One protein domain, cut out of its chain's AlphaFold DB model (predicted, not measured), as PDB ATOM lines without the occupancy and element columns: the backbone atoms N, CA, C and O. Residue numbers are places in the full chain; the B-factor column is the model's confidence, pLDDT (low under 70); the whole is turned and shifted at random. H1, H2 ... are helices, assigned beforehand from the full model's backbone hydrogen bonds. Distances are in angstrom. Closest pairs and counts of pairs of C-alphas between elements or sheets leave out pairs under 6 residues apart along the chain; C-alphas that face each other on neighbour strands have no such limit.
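AT A GLANCE: This is residues 829 to 950 of the 950 residues of the protein "Nucleoporin_C domain-containing protein" of Coccidioides immitis H538.4 (UniProt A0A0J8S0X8). The long helix H8 and the shorter H9 form a flat L with its corner near residues 926 to 932; H1 and H6 sit inside the angle, and H4 runs beside H9. H7 lies near the first residues of H8, while residues 848 to 854 and 873 to 879 stick out. The printed part has 122 residues with nine named helices, H1 to H9 in chain order, and no named strand: all helix. It is only just loose, close to compact, with a radius of gyration of the C-alphas of 16.6 A and spans of 54 by 39 by 18 A.

IN THESE COORDINATES: H8, residues 906 to 928, measures 32.7 A from C-alpha 906 at (-60.349, -23.116, -40.645). H9, residues 932 to 945, measures 19.2 A and ends at C-alpha 945 (-16.431, -34.115, -27.713). H4 is residues 863 to 873, H3 852 to 860, H1 829 to 836, H2 841 to 844, H5 877 to 881, H6 887 to 891 and H7 898 to 903.

HOW THE PARTS SIT: H8 touches H1 with residues 919 to 923 alone, at a steep tilt of 47 degrees; the closest C-alphas, of Arg 833 and Leu 923, are 7.2 A apart. H6 touches H8, closest at C-alphas Ala 891 and Ala 920, 5.9 A. H4 and H9 touch at a shallow tilt of 27 degrees, the same way, closest at C-alphas Phe 865 and Ile 939, 6.3 A. H2 and H3 only just touch, with 3 pairs of C-alphas within 8 A, closest Ile 844 and Val 858, 7.3 A. H5 is close to but not clearly touching H4, as H7 is to H8. Every O i to N i+4 pair is within hydrogen-bond range in H1, H3, H5, H6, H8 and H9, against 5 of 7 in H4 and 1 of 2 in H7; H2 is too short for one.

THE WHOLE: The farthest C-alphas, of Glu 907 and Thr 950, are 56.1 A apart. The printed part has no cut and no long link. Its pLDDT is under 70 at residues 873, 875 to 883, 894 to 903 and 945 to 950.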
ATOM      1  N   LYS A 829     -39.149 -30.873 -36.240       86.81
ATOM      2  CA  LYS A 829     -38.781 -29.444 -36.222       86.81
ATOM      3  C   LYS A 829     -39.552 -28.647 -35.175       86.81
ATOM      4  O   LYS A 829     -38.973 -27.756 -34.550       86.81
ATOM      5  N   LEU A 830     -40.837 -28.945 -34.975       87.38
ATOM      6  CA  LEU A 830     -41.654 -28.314 -33.938       87.38
ATOM      7  C   LEU A 830     -41.125 -28.643 -32.536       87.38
ATOM      8  O   LEU A 830     -40.994 -27.741 -31.705       87.38
ATOM      9  N   LEU A 831     -40.777 -29.909 -32.293       89.81
ATOM     10  CA  LEU A 831     -40.178 -30.365 -31.041       89.81
ATOM     11  C   LEU A 831     -38.870 -29.620 -30.774       89.81
ATOM     12  O   LEU A 831     -38.720 -29.013 -29.711       89.81
ATOM     13  N   TRP A 832     -37.957 -29.587 -31.749       89.56
ATOM     14  CA  TRP A 832     -36.689 -28.868 -31.611       89.56
ATOM     15  C   TRP A 832     -36.887 -27.365 -31.411       89.56
ATOM     16  O   TRP A 832     -36.215 -26.775 -30.566       89.56
ATOM     17  N   ARG A 833     -37.859 -26.746 -32.099       90.19
ATOM     18  CA  ARG A 833     -38.229 -25.341 -31.864       90.19
ATOM     19  C   ARG A 833     -38.629 -25.117 -30.410       90.19
ATOM     20  O   ARG A 833     -38.101 -24.206 -29.778       90.19
ATOM     21  N   ARG A 834     -39.534 -25.944 -29.875       90.19
ATOM     22  CA  ARG A 834     -40.006 -25.852 -28.484       90.19
ATOM     23  C   ARG A 834     -38.896 -26.128 -27.466       90.19
ATOM     24  O   ARG A 834     -38.879 -25.485 -26.422       90.19
ATOM     25  N   CYS A 835     -37.964 -27.027 -27.781       90.50
ATOM     26  CA  CYS A 835     -36.779 -27.298 -26.965       90.50
ATOM     27  C   CYS A 835     -35.863 -26.064 -26.905       90.50
ATOM     28  O   CYS A 835     -35.494 -25.609 -25.826       90.50
ATOM     29  N   MET A 836     -35.571 -25.453 -28.057       89.62
ATOM     30  CA  MET A 836     -34.678 -24.295 -28.158       89.62
ATOM     31  C   MET A 836     -35.246 -23.017 -27.533       89.62
ATOM     32  O   MET A 836     -34.474 -22.191 -27.064       89.62
ATOM     33  N   ILE A 837     -36.568 -22.835 -27.506       90.38
ATOM     34  CA  ILE A 837     -37.200 -21.668 -26.859       90.38
ATOM     35  C   ILE A 837     -37.524 -21.892 -25.375       90.38
ATOM     36  O   ILE A 837     -38.082 -20.994 -24.747       90.38
ATOM     37  N   ARG A 838     -37.239 -23.083 -24.824       88.88
ATOM     38  CA  ARG A 838     -37.579 -23.434 -23.436       88.88
ATOM     39  C   ARG A 838     -36.783 -22.612 -22.423       88.88
ATOM     40  O   ARG A 838     -37.332 -22.221 -21.396       88.88
ATOM     41  N   ASP A 839     -35.515 -22.365 -22.726       89.12
ATOM     42  CA  ASP A 839     -34.598 -21.584 -21.904       89.12
ATOM     43  C   ASP A 839     -34.497 -20.135 -22.407       89.12
ATOM     44  O   ASP A 839     -34.529 -19.869 -23.611       89.12
ATOM     45  N   ASP A 840     -34.335 -19.178 -21.488       87.75
ATOM     46  CA  ASP A 840     -34.194 -17.764 -21.849       87.75
ATOM     47  C   ASP A 840     -32.744 -17.419 -22.226       87.75
ATOM     48  O   ASP A 840     -31.910 -17.038 -21.390       87.75
ATOM     49  N   TRP A 841     -32.446 -17.520 -23.521       88.50
ATOM     50  CA  TRP A 841     -31.115 -17.245 -24.067       88.50
ATOM     51  C   TRP A 841     -30.668 -15.791 -23.905       88.50
ATOM     52  O   TRP A 841     -29.464 -15.531 -23.847       88.50
ATOM     53  N   ASP A 842     -31.594 -14.840 -23.744       86.31
ATOM     54  CA  ASP A 842     -31.234 -13.447 -23.463       86.31
ATOM     55  C   ASP A 842     -30.656 -13.291 -22.046       86.31
ATOM     56  O   ASP A 842     -29.845 -12.390 -21.809       86.31
ATOM     57  N   ILE A 843     -31.049 -14.150 -21.098       85.44
ATOM     58  CA  ILE A 843     -30.493 -14.194 -19.736       85.44
ATOM     59  C   ILE A 843     -29.192 -14.994 -19.716       85.44
ATOM     60  O   ILE A 843     -28.215 -14.554 -19.101       85.44
ATOM     61  N   ILE A 844     -29.153 -16.137 -20.403       85.12
ATOM     62  CA  ILE A 844     -27.966 -17.006 -20.457       85.12
ATOM     63  C   ILE A 844     -26.788 -16.263 -21.103       85.12
ATOM     64  O   ILE A 844     -25.680 -16.269 -20.565       85.12
ATOM     65  N   ASN A 845     -27.038 -15.517 -22.184       84.50
ATOM     66  CA  ASN A 845     -26.012 -14.747 -22.894       84.50
ATOM     67  C   ASN A 845     -25.525 -13.499 -22.115       84.50
ATOM     68  O   ASN A 845     -24.523 -12.882 -22.487       84.50
ATOM     69  N   ARG A 846     -26.176 -13.107 -21.003       83.75
ATOM     70  CA  ARG A 846     -25.688 -12.036 -20.106       83.75
ATOM     71  C   ARG A 846     -24.595 -12.572 -19.182       83.75
ATOM     72  O   ARG A 846     -24.825 -12.875 -18.014       83.75
ATOM     73  N   THR A 847     -23.373 -12.613 -19.699       81.19
ATOM     74  CA  THR A 847     -22.191 -13.140 -18.990       81.19
ATOM     75  C   THR A 847     -21.402 -12.089 -18.199       81.19
ATOM     76  O   THR A 847     -20.339 -12.376 -17.655       81.19
ATOM     77  N   LYS A 848     -21.900 -10.846 -18.088       75.38
ATOM     78  CA  LYS A 848     -21.231  -9.808 -17.284       75.38
ATOM     79  C   LYS A 848     -21.159 -10.254 -15.817       75.38
ATOM     80  O   LYS A 848     -22.198 -10.470 -15.209       75.38
ATOM     81  N   GLN A 849     -19.945 -10.302 -15.261       75.19
ATOM     82  CA  GLN A 849     -19.638 -10.705 -13.874       75.19
ATOM     83  C   GLN A 849     -19.809 -12.203 -13.539       75.19
ATOM     84  O   GLN A 849     -19.760 -12.537 -12.360       75.19
ATOM     85  N   LYS A 850     -19.942 -13.095 -14.532       80.75
ATOM     86  CA  LYS A 850     -19.930 -14.556 -14.323       80.75
ATOM     87  C   LYS A 850     -18.560 -15.152 -14.654       80.75
ATOM     88  O   LYS A 850     -17.883 -14.653 -15.554       80.75
ATOM     89  N   GLY A 851     -18.146 -16.196 -13.936       81.50
ATOM     90  CA  GLY A 851     -16.934 -16.961 -14.265       81.50
ATOM     91  C   GLY A 851     -17.174 -17.992 -15.374       81.50
ATOM     92  O   GLY A 851     -18.300 -18.450 -15.539       81.50
ATOM     93  N   ASP A 852     -16.131 -18.412 -16.098       80.88
ATOM     94  CA  ASP A 852     -16.268 -19.358 -17.226       80.88
ATOM     95  C   ASP A 852     -16.946 -20.679 -16.820       80.88
ATOM     96  O   ASP A 852     -17.846 -21.147 -17.510       80.88
ATOM     97  N   LYS A 853     -16.588 -21.231 -15.650       82.25
ATOM     98  CA  LYS A 853     -17.226 -22.439 -15.093       82.25
ATOM     99  C   LYS A 853     -18.704 -22.232 -14.767       82.25
ATOM    100  O   LYS A 853     -19.514 -23.099 -15.030       82.25
ATOM    101  N   GLU A 854     -19.054 -21.068 -14.232       83.69
ATOM    102  CA  GLU A 854     -20.442 -20.733 -13.903       83.69
ATOM    103  C   GLU A 854     -21.293 -20.593 -15.173       83.69
ATOM    104  O   GLU A 854     -22.450 -20.998 -15.199       83.69
ATOM    105  N   VAL A 855     -20.719 -20.044 -16.249       83.12
ATOM    106  CA  VAL A 855     -21.379 -19.981 -17.559       83.12
ATOM    107  C   VAL A 855     -21.550 -21.385 -18.141       83.12
ATOM    108  O   VAL A 855     -22.634 -21.707 -18.620       83.12
ATOM    109  N   GLU A 856     -20.520 -22.228 -18.055       83.62
ATOM    110  CA  GLU A 856     -20.578 -23.616 -18.512       83.62
ATOM    111  C   GLU A 856     -21.621 -24.440 -17.744       83.62
ATOM    112  O   GLU A 856     -22.435 -25.117 -18.368       83.62
ATOM    113  N   ASP A 857     -21.666 -24.331 -16.415       84.62
ATOM    114  CA  ASP A 857     -22.644 -25.022 -15.568       84.62
ATOM    115  C   ASP A 857     -24.082 -24.589 -15.897       84.62
ATOM    116  O   ASP A 857     -24.985 -25.426 -15.989       84.62
ATOM    117  N   VAL A 858     -24.301 -23.294 -16.156       85.38
ATOM    118  CA  VAL A 858     -25.605 -22.778 -16.601       85.38
ATOM    119  C   VAL A 858     -25.990 -23.366 -17.959       85.38
ATOM    120  O   VAL A 858     -27.132 -23.790 -18.122       85.38
ATOM    121  N   ILE A 859     -25.059 -23.461 -18.912       85.19
ATOM    122  CA  ILE A 859     -25.340 -24.053 -20.230       85.19
ATOM    123  C   ILE A 859     -25.615 -25.553 -20.108       85.19
ATOM    124  O   ILE A 859     -26.575 -26.042 -20.700       85.19
ATOM    125  N   ARG A 860     -24.843 -26.283 -19.299       85.62
ATOM    126  CA  ARG A 860     -25.080 -27.710 -19.027       85.62
ATOM    127  C   ARG A 860     -26.423 -27.960 -18.333       85.62
ATOM    128  O   ARG A 860     -27.010 -29.025 -18.490       85.62
ATOM    129  N   SER A 861     -26.930 -26.973 -17.593       84.69
ATOM    130  CA  SER A 861     -28.247 -27.039 -16.954       84.69
ATOM    131  C   SER A 861     -29.426 -26.769 -17.898       84.69
ATOM    132  O   SER A 861     -30.558 -27.034 -17.495       84.69
ATOM    133  N   THR A 862     -29.180 -26.287 -19.126       88.12
ATOM    134  CA  THR A 862     -30.237 -26.032 -20.124       88.12
ATOM    135  C   THR A 862     -30.908 -27.320 -20.584       88.12
ATOM    136  O   THR A 862     -30.284 -28.384 -20.661       88.12
ATOM    137  N   VAL A 863     -32.181 -27.208 -20.955       87.12
ATOM    138  CA  VAL A 863     -32.977 -28.330 -21.462       87.12
ATOM    139  C   VAL A 863     -32.402 -28.845 -22.779       87.12
ATOM    140  O   VAL A 863     -32.359 -30.053 -23.003       87.12
ATOM    141  N   LEU A 864     -31.879 -27.947 -23.617       88.56
ATOM    142  CA  LEU A 864     -31.222 -28.307 -24.874       88.56
ATOM    143  C   LEU A 864     -29.977 -29.185 -24.657       88.56
ATOM    144  O   LEU A 864     -29.812 -30.185 -25.353       88.56
ATOM    145  N   PHE A 865     -29.116 -28.845 -23.688       87.44
ATOM    146  CA  PHE A 865     -27.922 -29.640 -23.382       87.44
ATOM    147  C   PHE A 865     -28.286 -31.014 -22.803       87.44
ATOM    148  O   PHE A 865     -27.710 -32.020 -23.222       87.44
ATOM    149  N   ARG A 866     -29.257 -31.070 -21.881       86.56
ATOM    150  CA  ARG A 866     -29.739 -32.333 -21.292       86.56
ATOM    151  C   ARG A 866     -30.347 -33.249 -22.344       86.56
ATOM    152  O   ARG A 866     -29.888 -34.370 -22.496       86.56
ATOM    153  N   THR A 867     -31.257 -32.720 -23.161       87.94
ATOM    154  CA  THR A 867     -31.898 -33.474 -24.250       87.94
ATOM    155  C   THR A 867     -30.854 -34.075 -25.197       87.94
ATOM    156  O   THR A 867     -30.958 -35.238 -25.565       87.94
ATOM    157  N   LEU A 868     -29.822 -33.311 -25.577       85.75
ATOM    158  CA  LEU A 868     -28.743 -33.812 -26.438       85.75
ATOM    159  C   LEU A 868     -27.828 -34.830 -25.748       85.75
ATOM    160  O   LEU A 868     -27.247 -35.667 -26.435       85.75
ATOM    161  N   SER A 869     -27.690 -34.753 -24.425       84.75
ATOM    162  CA  SER A 869     -26.928 -35.727 -23.641       84.75
ATOM    163  C   SER A 869     -27.690 -37.050 -23.539       84.75
ATOM    164  O   SER A 869     -27.110 -38.082 -23.854       84.75
ATOM    165  N   ASP A 870     -28.992 -37.007 -23.240       82.94
ATOM    166  CA  ASP A 870     -29.861 -38.190 -23.149       82.94
ATOM    167  C   ASP A 870     -29.948 -38.972 -24.470       82.94
ATOM    168  O   ASP A 870     -30.088 -40.192 -24.475       82.94
ATOM    169  N   ILE A 871     -29.864 -38.281 -25.617       80.25
ATOM    170  CA  ILE A 871     -29.937 -38.924 -26.940       80.25
ATOM    171  C   ILE A 871     -28.774 -39.894 -27.177       80.25
ATOM    172  O   ILE A 871     -28.927 -40.831 -27.964       80.25
ATOM    173  N   LYS A 872     -27.632 -39.708 -26.503       71.38
ATOM    174  CA  LYS A 872     -26.498 -40.636 -26.604       71.38
ATOM    175  C   LYS A 872     -26.826 -42.032 -26.090       71.38
ATOM    176  O   LYS A 872     -26.312 -43.011 -26.617       71.38
ATOM    177  N   ASP A 873     -27.703 -42.120 -25.096       68.06
ATOM    178  CA  ASP A 873     -28.056 -43.387 -24.460       68.06
ATOM    179  C   ASP A 873     -29.115 -44.169 -25.262       68.06
ATOM    180  O   ASP A 873     -29.499 -45.280 -24.890       68.06
ATOM    181  N   PHE A 874     -29.601 -43.621 -26.384       71.69
ATOM    182  CA  PHE A 874     -30.552 -44.301 -27.258       71.69
ATOM    183  C   PHE A 874     -29.865 -45.254 -28.244       71.69
ATOM    184  O   PHE A 874     -28.909 -44.899 -28.925       71.69
ATOM    185  N   GLU A 875     -30.441 -46.450 -28.427       58.41
ATOM    186  CA  GLU A 875     -29.931 -47.485 -29.347       58.41
ATOM    187  C   GLU A 875     -29.777 -47.002 -30.809       58.41
ATOM    188  O   GLU A 875     -28.953 -47.530 -31.553       58.41
ATOM    189  N   ASN A 876     -30.526 -45.964 -31.213       60.03
ATOM    190  CA  ASN A 876     -30.488 -45.344 -32.545       60.03
ATOM    191  C   ASN A 876     -29.789 -43.969 -32.554       60.03
ATOM    192  O   ASN A 876     -30.154 -43.092 -33.343       60.03
ATOM    193  N   GLU A 877     -28.785 -43.771 -31.695       57.34
ATOM    194  CA  GLU A 877     -27.997 -42.533 -31.578       57.34
ATOM    195  C   GLU A 877     -27.612 -41.957 -32.960       57.34
ATOM    196  O   GLU A 877     -27.848 -40.786 -33.264       57.34
ATOM    197  N   SER A 878     -27.101 -42.807 -33.856       51.62
ATOM    198  CA  SER A 878     -26.630 -42.399 -35.187       51.62
ATOM    199  C   SER A 878     -27.730 -41.808 -36.081       51.62
ATOM    200  O   SER A 878     -27.462 -40.870 -36.829       51.62
ATOM    201  N   GLU A 879     -28.964 -42.314 -36.015       59.44
ATOM    202  CA  GLU A 879     -30.076 -41.815 -36.838       59.44
ATOM    203  C   GLU A 879     -30.655 -40.506 -36.290       59.44
ATOM    204  O   GLU A 879     -31.005 -39.618 -37.068       59.44
ATOM    205  N   LEU A 880     -30.698 -40.358 -34.962       59.38
ATOM    206  CA  LEU A 880     -31.184 -39.154 -34.283       59.38
ATOM    207  C   LEU A 880     -30.200 -37.983 -34.438       59.38
ATOM    208  O   LEU A 880     -30.607 -36.865 -34.756       59.38
ATOM    209  N   PHE A 881     -28.890 -38.235 -34.329       56.22
ATOM    210  CA  PHE A 881     -27.867 -37.209 -34.570       56.22
ATOM    211  C   PHE A 881     -27.721 -36.816 -36.049       56.22
ATOM    212  O   PHE A 881     -27.268 -35.703 -36.330       56.22
ATOM    213  N   CYS A 882     -28.102 -37.683 -36.996       51.47
ATOM    214  CA  CYS A 882     -28.127 -37.346 -38.427       51.47
ATOM    215  C   CYS A 882     -29.276 -36.397 -38.810       51.47
ATOM    216  O   CYS A 882     -29.218 -35.783 -39.876       51.47
ATOM    217  N   LYS A 883     -30.296 -36.253 -37.954       63.38
ATOM    218  CA  LYS A 883     -31.483 -35.415 -38.191       63.38
ATOM    219  C   LYS A 883     -31.482 -34.090 -37.420       63.38
ATOM    220  O   LYS A 883     -32.450 -33.342 -37.491       63.38
ATOM    221  N   LEU A 884     -30.393 -33.755 -36.720       75.38
ATOM    222  CA  LEU A 884     -30.292 -32.501 -35.970       75.38
ATOM    223  C   LEU A 884     -30.507 -31.282 -36.888       75.38
ATOM    224  O   LEU A 884     -29.735 -31.049 -37.821       75.38
ATOM    225  N   HIS A 885     -31.528 -30.477 -36.601       79.25
ATOM    226  CA  HIS A 885     -31.810 -29.244 -37.335       79.25
ATOM    227  C   HIS A 885     -31.125 -28.044 -36.676       79.25
ATOM    228  O   HIS A 885     -31.175 -27.890 -35.455       79.25
ATOM    229  N   THR A 886     -30.499 -27.170 -37.474       83.56
ATOM    230  CA  THR A 886     -29.913 -25.934 -36.936       83.56
ATOM    231  C   THR A 886     -31.012 -24.928 -36.567       83.56
ATOM    232  O   THR A 886     -32.089 -24.952 -37.178       83.56
ATOM    233  N   PRO A 887     -30.776 -24.011 -35.607       84.56
ATOM    234  CA  PRO A 887     -31.781 -23.016 -35.236       84.56
ATOM    235  C   PRO A 887     -32.224 -22.151 -36.430       84.56
ATOM    236  O   PRO A 887     -33.414 -21.855 -36.571       84.56
ATOM    237  N   VAL A 888     -31.299 -21.822 -37.343       82.31
ATOM    238  CA  VAL A 888     -31.588 -21.103 -38.600       82.31
ATOM    239  C   VAL A 888     -32.521 -21.894 -39.520       82.31
ATOM    240  O   VAL A 888     -33.472 -21.327 -40.065       82.31
ATOM    241  N   ASP A 889     -32.291 -23.199 -39.690       83.50
ATOM    242  CA  ASP A 889     -33.124 -24.048 -40.552       83.50
ATOM    243  C   ASP A 889     -34.561 -24.157 -40.023       83.50
ATOM    244  O   ASP A 889     -35.524 -24.105 -40.794       83.50
ATOM    245  N   ILE A 890     -34.714 -24.260 -38.699       84.38
ATOM    246  CA  ILE A 890     -36.021 -24.320 -38.033       84.38
ATOM    247  C   ILE A 890     -36.753 -22.980 -38.178       84.38
ATOM    248  O   ILE A 890     -37.930 -22.962 -38.547       84.38
ATOM    249  N   ALA A 891     -36.065 -21.854 -37.954       80.50
ATOM    250  CA  ALA A 891     -36.651 -20.511 -38.020       80.50
ATOM    251  C   ALA A 891     -37.174 -20.119 -39.420       80.50
ATOM    252  O   ALA A 891     -38.076 -19.274 -39.530       80.50
ATOM    253  N   ASN A 892     -36.613 -20.734 -40.468       74.00
ATOM    254  CA  ASN A 892     -36.978 -20.532 -41.872       74.00
ATOM    255  C   ASN A 892     -38.005 -21.550 -42.397       74.00
ATOM    256  O   ASN A 892     -38.457 -21.432 -43.536       74.00
ATOM    257  N   SER A 893     -38.375 -22.553 -41.596       72.75
ATOM    258  CA  SER A 893     -39.326 -23.588 -42.002       72.75
ATOM    259  C   SER A 893     -40.781 -23.177 -41.739       72.75
ATOM    260  O   SER A 893     -41.106 -22.631 -40.686       72.75
ATOM    261  N   ASN A 894     -41.674 -23.461 -42.693       65.19
ATOM    262  CA  ASN A 894     -43.119 -23.376 -42.472       65.19
ATOM    263  C   ASN A 894     -43.573 -24.667 -41.783       65.19
ATOM    264  O   ASN A 894     -43.550 -25.731 -42.397       65.19
ATOM    265  N   ILE A 895     -43.957 -24.567 -40.510       66.44
ATOM    266  CA  ILE A 895     -44.191 -25.728 -39.630       66.44
ATOM    267  C   ILE A 895     -45.670 -26.153 -39.614       66.44
ATOM    268  O   ILE A 895     -46.033 -27.017 -38.836       66.44
ATOM    269  N   LEU A 896     -46.557 -25.590 -40.450       65.44
ATOM    270  CA  LEU A 896     -47.937 -26.090 -40.492       65.44
ATOM    271  C   LEU A 896     -47.998 -27.387 -41.313       65.44
ATOM    272  O   LEU A 896     -47.861 -27.330 -42.540       65.44
ATOM    273  N   PRO A 897     -48.233 -28.551 -40.690       62.94
ATOM    274  CA  PRO A 897     -48.320 -29.796 -41.425       62.94
ATOM    275  C   PRO A 897     -49.685 -29.889 -42.118       62.94
ATOM    276  O   PRO A 897     -50.724 -29.709 -41.479       62.94
ATOM    277  N   GLN A 898     -49.709 -30.211 -43.415       62.03
ATOM    278  CA  GLN A 898     -50.961 -30.324 -44.182       62.03
ATOM    279  C   GLN A 898     -51.921 -31.373 -43.585       62.03
ATOM    280  O   GLN A 898     -53.135 -31.165 -43.582       62.03
ATOM    281  N   GLY A 899     -51.383 -32.456 -43.011       60.28
ATOM    282  CA  GLY A 899     -52.161 -33.492 -42.324       60.28
ATOM    283  C   GLY A 899     -52.929 -32.970 -41.103       60.28
ATOM    284  O   GLY A 899     -54.121 -33.246 -40.968       60.28
ATOM    285  N   LEU A 900     -52.297 -32.145 -40.264       62.34
ATOM    286  CA  LEU A 900     -52.928 -31.554 -39.077       62.34
ATOM    287  C   LEU A 900     -53.894 -30.420 -39.451       62.34
ATOM    288  O   LEU A 900     -54.964 -30.298 -38.858       62.34
ATOM    289  N   ALA A 901     -53.583 -29.665 -40.511       62.94
ATOM    290  CA  ALA A 901     -54.504 -28.692 -41.093       62.94
ATOM    291  C   ALA A 901     -55.802 -29.361 -41.585       62.94
ATOM    292  O   ALA A 901     -56.886 -28.861 -41.324       62.94
ATOM    293  N   SER A 902     -55.734 -30.536 -42.218       64.00
ATOM    294  CA  SER A 902     -56.928 -31.214 -42.753       64.00
ATOM    295  C   SER A 902     -57.959 -31.659 -41.697       64.00
ATOM    296  O   SER A 902     -59.130 -31.838 -42.030       64.00
ATOM    297  N   ARG A 903     -57.542 -31.828 -40.432       67.38
ATOM    298  CA  ARG A 903     -58.383 -32.321 -39.321       67.38
ATOM    299  C   ARG A 903     -59.076 -31.211 -38.523       67.38
ATOM    300  O   ARG A 903     -59.986 -31.506 -37.755       67.38
ATOM    301  N   LEU A 904     -58.633 -29.964 -38.677       73.12
ATOM    302  CA  LEU A 904     -59.088 -28.815 -37.889       73.12
ATOM    303  C   LEU A 904     -60.009 -27.909 -38.706       73.12
ATOM    304  O   LEU A 904     -59.865 -27.799 -39.926       73.12
ATOM    305  N   LEU A 905     -60.920 -27.204 -38.033       81.62
ATOM    306  CA  LEU A 905     -61.725 -26.169 -38.683       81.62
ATOM    307  C   LEU A 905     -60.835 -24.982 -39.103       81.62
ATOM    308  O   LEU A 905     -59.861 -24.679 -38.411       81.62
ATOM    309  N   PRO A 906     -61.169 -24.242 -40.178       79.94
ATOM    310  CA  PRO A 906     -60.349 -23.116 -40.645       79.94
ATOM    311  C   PRO A 906     -60.064 -22.052 -39.569       79.94
ATOM    312  O   PRO A 906     -58.986 -21.465 -39.541       79.94
ATOM    313  N   GLU A 907     -61.011 -21.823 -38.655       80.88
ATOM    314  CA  GLU A 907     -60.857 -20.881 -37.537       80.88
ATOM    315  C   GLU A 907     -59.878 -21.387 -36.464       80.88
ATOM    316  O   GLU A 907     -59.131 -20.608 -35.875       80.88
ATOM    317  N   GLU A 908     -59.854 -22.696 -36.213       79.62
ATOM    318  CA  GLU A 908     -58.904 -23.336 -35.295       79.62
ATOM    319  C   GLU A 908     -57.497 -23.349 -35.891       79.62
ATOM    320  O   GLU A 908     -56.526 -23.080 -35.185       79.62
ATOM    321  N   GLN A 909     -57.390 -23.583 -37.203       81.62
ATOM    322  CA  GLN A 909     -56.124 -23.510 -37.934       81.62
ATOM    323  C   GLN A 909     -55.504 -22.111 -37.848       81.62
ATOM    324  O   GLN A 909     -54.305 -21.992 -37.607       81.62
ATOM    325  N   ALA A 910     -56.309 -21.055 -38.018       83.31
ATOM    326  CA  ALA A 910     -55.833 -19.677 -37.937       83.31
ATOM    327  C   ALA A 910     -55.285 -19.338 -36.539       83.31
ATOM    328  O   ALA A 910     -54.182 -18.808 -36.434       83.31
ATOM    329  N   ARG A 911     -56.003 -19.716 -35.470       85.06
ATOM    330  CA  ARG A 911     -55.545 -19.509 -34.082       85.06
ATOM    331  C   ARG A 911     -54.258 -20.280 -33.770       85.06
ATOM    332  O   ARG A 911     -53.369 -19.754 -33.113       85.06
ATOM    333  N   LEU A 912     -54.137 -21.515 -34.259       84.75
ATOM    334  CA  LEU A 912     -52.929 -22.323 -34.067       84.75
ATOM    335  C   LEU A 912     -51.720 -21.760 -34.836       84.75
ATOM    336  O   LEU A 912     -50.597 -21.798 -34.336       84.75
ATOM    337  N   LEU A 913     -51.946 -21.219 -36.037       85.19
ATOM    338  CA  LEU A 913     -50.915 -20.534 -36.820       85.19
ATOM    339  C   LEU A 913     -50.367 -19.303 -36.094       85.19
ATOM    340  O   LEU A 913     -49.155 -19.105 -36.089       85.19
ATOM    341  N   GLU A 914     -51.232 -18.515 -35.451       86.56
ATOM    342  CA  GLU A 914     -50.811 -17.361 -34.649       86.56
ATOM    343  C   GLU A 914     -49.874 -17.783 -33.504       86.56
ATOM    344  O   GLU A 914     -48.777 -17.231 -33.382       86.56
ATOM    345  N   ASP A 915     -50.237 -18.824 -32.745       89.00
ATOM    346  CA  ASP A 915     -49.399 -19.366 -31.663       89.00
ATOM    347  C   ASP A 915     -48.040 -19.884 -32.187       89.00
ATOM    348  O   ASP A 915     -46.990 -19.662 -31.573       89.00
ATOM    349  N   PHE A 916     -48.023 -20.555 -33.345       87.25
ATOM    350  CA  PHE A 916     -46.783 -21.025 -33.974       87.25
ATOM    351  C   PHE A 916     -45.910 -19.892 -34.525       87.25
ATOM    352  O   PHE A 916     -44.679 -20.009 -34.500       87.25
ATOM    353  N   ASP A 917     -46.514 -18.807 -35.003       86.62
ATOM    354  CA  ASP A 917     -45.798 -17.612 -35.442       86.62
ATOM    355  C   ASP A 917     -45.159 -16.877 -34.260       86.62
ATOM    356  O   ASP A 917     -44.058 -16.335 -34.396       86.62
ATOM    357  N   GLU A 918     -45.804 -16.869 -33.091       87.56
ATOM    358  CA  GLU A 918     -45.203 -16.354 -31.857       87.56
ATOM    359  C   GLU A 918     -43.968 -17.160 -31.441       87.56
ATOM    360  O   GLU A 918     -42.919 -16.572 -31.162       87.56
ATOM    361  N   GLU A 919     -44.040 -18.496 -31.482       88.50
ATOM    362  CA  GLU A 919     -42.880 -19.364 -31.225       88.50
ATOM    363  C   GLU A 919     -41.735 -19.108 -32.208       88.50
ATOM    364  O   GLU A 919     -40.571 -19.021 -31.808       88.50
ATOM    365  N   ALA A 920     -42.051 -18.940 -33.496       87.19
ATOM    366  CA  ALA A 920     -41.056 -18.638 -34.520       87.19
ATOM    367  C   ALA A 920     -40.409 -17.257 -34.317       87.19
ATOM    368  O   ALA A 920     -39.195 -17.112 -34.479       87.19
ATOM    369  N   LYS A 921     -41.191 -16.236 -33.934       88.94
ATOM    370  CA  LYS A 921     -40.672 -14.896 -33.602       88.94
ATOM    371  C   LYS A 921     -39.748 -14.940 -32.388       88.94
ATOM    372  O   LYS A 921     -38.695 -14.302 -32.417       88.94
ATOM    373  N   LEU A 922     -40.111 -15.701 -31.352       89.38
ATOM    374  CA  LEU A 922     -39.284 -15.862 -30.157       89.38
ATOM    375  C   LEU A 922     -37.938 -16.513 -30.498       89.38
ATOM    376  O   LEU A 922     -36.897 -15.959 -30.139       89.38
ATOM    377  N   LEU A 923     -37.954 -17.604 -31.275       89.69
ATOM    378  CA  LEU A 923     -36.739 -18.277 -31.741       89.69
ATOM    379  C   LEU A 923     -35.831 -17.330 -32.541       89.69
ATOM    380  O   LEU A 923     -34.644 -17.229 -32.238       89.69
ATOM    381  N   ARG A 924     -36.381 -16.578 -33.509       89.25
ATOM    382  CA  ARG A 924     -35.611 -15.573 -34.276       89.25
ATOM    383  C   ARG A 924     -34.969 -14.536 -33.360       89.25
ATOM    384  O   ARG A 924     -33.809 -14.181 -33.541       89.25
ATOM    385  N   SER A 925     -35.693 -14.104 -32.329       90.25
ATOM    386  CA  SER A 925     -35.170 -13.146 -31.361       90.25
ATOM    387  C   SER A 925     -34.000 -13.706 -30.537       90.25
ATOM    388  O   SER A 925     -33.071 -12.956 -30.238       90.25
ATOM    389  N   TYR A 926     -34.007 -15.006 -30.217       90.56
ATOM    390  CA  TYR A 926     -32.905 -15.683 -29.524       90.56
ATOM    391  C   TYR A 926     -31.707 -15.966 -30.434       90.56
ATOM    392  O   TYR A 926     -30.568 -15.907 -29.970       90.56
ATOM    393  N   ILE A 927     -31.931 -16.186 -31.729       88.44
ATOM    394  CA  ILE A 927     -30.855 -16.248 -32.725       88.44
ATOM    395  C   ILE A 927     -30.142 -14.888 -32.806       88.44
ATOM    396  O   ILE A 927     -28.925 -14.817 -32.643       88.44
ATOM    397  N   GLU A 928     -30.897 -13.796 -32.957       86.94
ATOM    398  CA  GLU A 928     -30.337 -12.450 -33.142       86.94
ATOM    399  C   GLU A 928     -29.717 -11.853 -31.864       86.94
ATOM    400  O   GLU A 928     -28.644 -11.249 -31.917       86.94
ATOM    401  N   ARG A 929     -30.389 -11.981 -30.709       85.12
ATOM    402  CA  ARG A 929     -29.993 -11.318 -29.445       85.12
ATOM    403  C   ARG A 929     -29.297 -12.261 -28.463       85.12
ATOM    404  O   ARG A 929     -28.337 -11.867 -27.794       85.12
ATOM    405  N   GLY A 930     -29.755 -13.507 -28.406       81.44
ATOM    406  CA  GLY A 930     -29.231 -14.553 -27.526       81.44
ATOM    407  C   GLY A 930     -27.980 -15.257 -28.062       81.44
ATOM    408  O   GLY A 930     -27.303 -15.932 -27.289       81.44
ATOM    409  N   ARG A 931     -27.636 -15.073 -29.350       85.31
ATOM    410  CA  ARG A 931     -26.577 -15.821 -30.062       85.31
ATOM    411  C   ARG A 931     -26.764 -17.338 -29.964       85.31
ATOM    412  O   ARG A 931     -25.808 -18.084 -29.762       85.31
ATOM    413  N   LEU A 932     -28.014 -17.788 -30.083       88.06
ATOM    414  CA  LEU A 932     -28.368 -19.201 -29.967       88.06
ATOM    415  C   LEU A 932     -27.580 -20.097 -30.939       88.06
ATOM    416  O   LEU A 932     -27.191 -21.187 -30.544       88.06
ATOM    417  N   ASP A 933     -27.292 -19.648 -32.163       86.69
ATOM    418  CA  ASP A 933     -26.527 -20.441 -33.143       86.69
ATOM    419  C   ASP A 933     -25.099 -20.767 -32.674       86.69
ATOM    420  O   ASP A 933     -24.618 -21.895 -32.840       86.69
ATOM    421  N   ASP A 934     -24.429 -19.798 -32.045       86.69
ATOM    422  CA  ASP A 934     -23.078 -19.979 -31.507       86.69
ATOM    423  C   ASP A 934     -23.107 -20.977 -30.341       86.69
ATOM    424  O   ASP A 934     -22.301 -21.913 -30.285       86.69
ATOM    425  N   TRP A 935     -24.076 -20.813 -29.432       87.06
ATOM    426  CA  TRP A 935     -24.266 -21.716 -28.297       87.06
ATOM    427  C   TRP A 935     -24.667 -23.119 -28.736       87.06
ATOM    428  O   TRP A 935     -24.135 -24.085 -28.205       87.06
ATOM    429  N   PHE A 936     -25.536 -23.253 -29.735       87.56
ATOM    430  CA  PHE A 936     -25.926 -24.537 -30.307       87.56
ATOM    431  C   PHE A 936     -24.715 -25.277 -30.881       87.56
ATOM    432  O   PHE A 936     -24.497 -26.446 -30.568       87.56
ATOM    433  N   THR A 937     -23.875 -24.581 -31.652       87.12
ATOM    434  CA  THR A 937     -22.646 -25.158 -32.218       87.12
ATOM    435  C   THR A 937     -21.689 -25.614 -31.114       87.12
ATOM    436  O   THR A 937     -21.111 -26.700 -31.206       87.12
ATOM    437  N   TRP A 938     -21.556 -24.819 -30.045       88.25
ATOM    438  CA  TRP A 938     -20.757 -25.190 -28.880       88.25
ATOM    439  C   TRP A 938     -21.341 -26.395 -28.133       88.25
ATOM    440  O   TRP A 938     -20.596 -27.325 -27.855       88.25
ATOM    441  N   ILE A 939     -22.651 -26.424 -27.861       86.75
ATOM    442  CA  ILE A 939     -23.333 -27.523 -27.155       86.75
ATOM    443  C   ILE A 939     -23.184 -28.827 -27.938       86.75
ATOM    444  O   ILE A 939     -22.754 -29.830 -27.375       86.75
ATOM    445  N   VAL A 940     -23.468 -28.814 -29.243       84.75
ATOM    446  CA  VAL A 940     -23.301 -29.993 -30.106       84.75
ATOM    447  C   VAL A 940     -21.840 -30.445 -30.119       84.75
ATOM    448  O   VAL A 940     -21.564 -31.641 -30.036       84.75
ATOM    449  N   GLY A 941     -20.898 -29.498 -30.183       82.25
ATOM    450  CA  GLY A 941     -19.469 -29.772 -30.079       82.25
ATOM    451  C   GLY A 941     -19.085 -30.405 -28.741       82.25
ATOM    452  O   GLY A 941     -18.394 -31.416 -28.740       82.25
ATOM    453  N   ALA A 942     -19.557 -29.862 -27.620       83.75
ATOM    454  CA  ALA A 942     -19.263 -30.329 -26.267       83.75
ATOM    455  C   ALA A 942     -19.864 -31.712 -25.993       83.75
ATOM    456  O   ALA A 942     -19.173 -32.595 -25.494       83.75
ATOM    457  N   VAL A 943     -21.115 -31.939 -26.404       82.00
ATOM    458  CA  VAL A 943     -21.770 -33.246 -26.302       82.00
ATOM    459  C   VAL A 943     -21.021 -34.268 -27.165       82.00
ATOM    460  O   VAL A 943     -20.660 -35.323 -26.661       82.00
ATOM    461  N   ARG A 944     -20.663 -33.956 -28.419       75.12
ATOM    462  CA  ARG A 944     -19.881 -34.873 -29.278       75.12
ATOM    463  C   ARG A 944     -18.438 -35.096 -28.807       75.12
ATOM    464  O   ARG A 944     -17.877 -36.152 -29.076       75.12
ATOM    465  N   SER A 945     -17.838 -34.104 -28.146       68.94
ATOM    466  CA  SER A 945     -16.431 -34.115 -27.713       68.94
ATOM    467  C   SER A 945     -16.229 -34.563 -26.271       68.94
ATOM    468  O   SER A 945     -15.082 -34.598 -25.845       68.94
ATOM    469  N   ASN A 946     -17.294 -34.891 -25.536       50.41
ATOM    470  CA  ASN A 946     -17.212 -35.678 -24.310       50.41
ATOM    471  C   ASN A 946     -17.209 -37.168 -24.700       50.41
ATOM    472  O   ASN A 946     -18.292 -37.751 -24.840       50.41
ATOM    473  N   PRO A 947     -16.042 -37.816 -24.886       43.88
ATOM    474  CA  PRO A 947     -15.897 -39.154 -24.359       43.88
ATOM    475  C   PRO A 947     -15.966 -38.990 -22.842       43.88
ATOM    476  O   PRO A 947     -15.286 -38.134 -22.275       43.88
ATOM    477  N   GLU A 948     -16.816 -39.753 -22.181       39.88
ATOM    478  CA  GLU A 948     -16.667 -39.898 -20.745       39.88
ATOM    479  C   GLU A 948     -15.216 -40.305 -20.449       39.88
ATOM    480  O   GLU A 948     -14.689 -41.289 -20.979       39.88
ATOM    481  N   GLU A 949     -14.547 -39.480 -19.643       32.41
ATOM    482  CA  GLU A 949     -13.551 -39.983 -18.717       32.41
ATOM    483  C   GLU A 949     -14.215 -41.112 -17.918       32.41
ATOM    484  O   GLU A 949     -15.294 -40.940 -17.358       32.41
ATOM    485  N   THR A 950     -13.552 -42.264 -17.952       29.92
ATOM    486  CA  THR A 950     -13.738 -43.460 -17.115       29.92
ATOM    487  C   THR A 950     -14.124 -43.209 -15.667       29.92
ATOM    488  O   THR A 950     -13.505 -42.293 -15.073       29.92
TER     489      THR A 950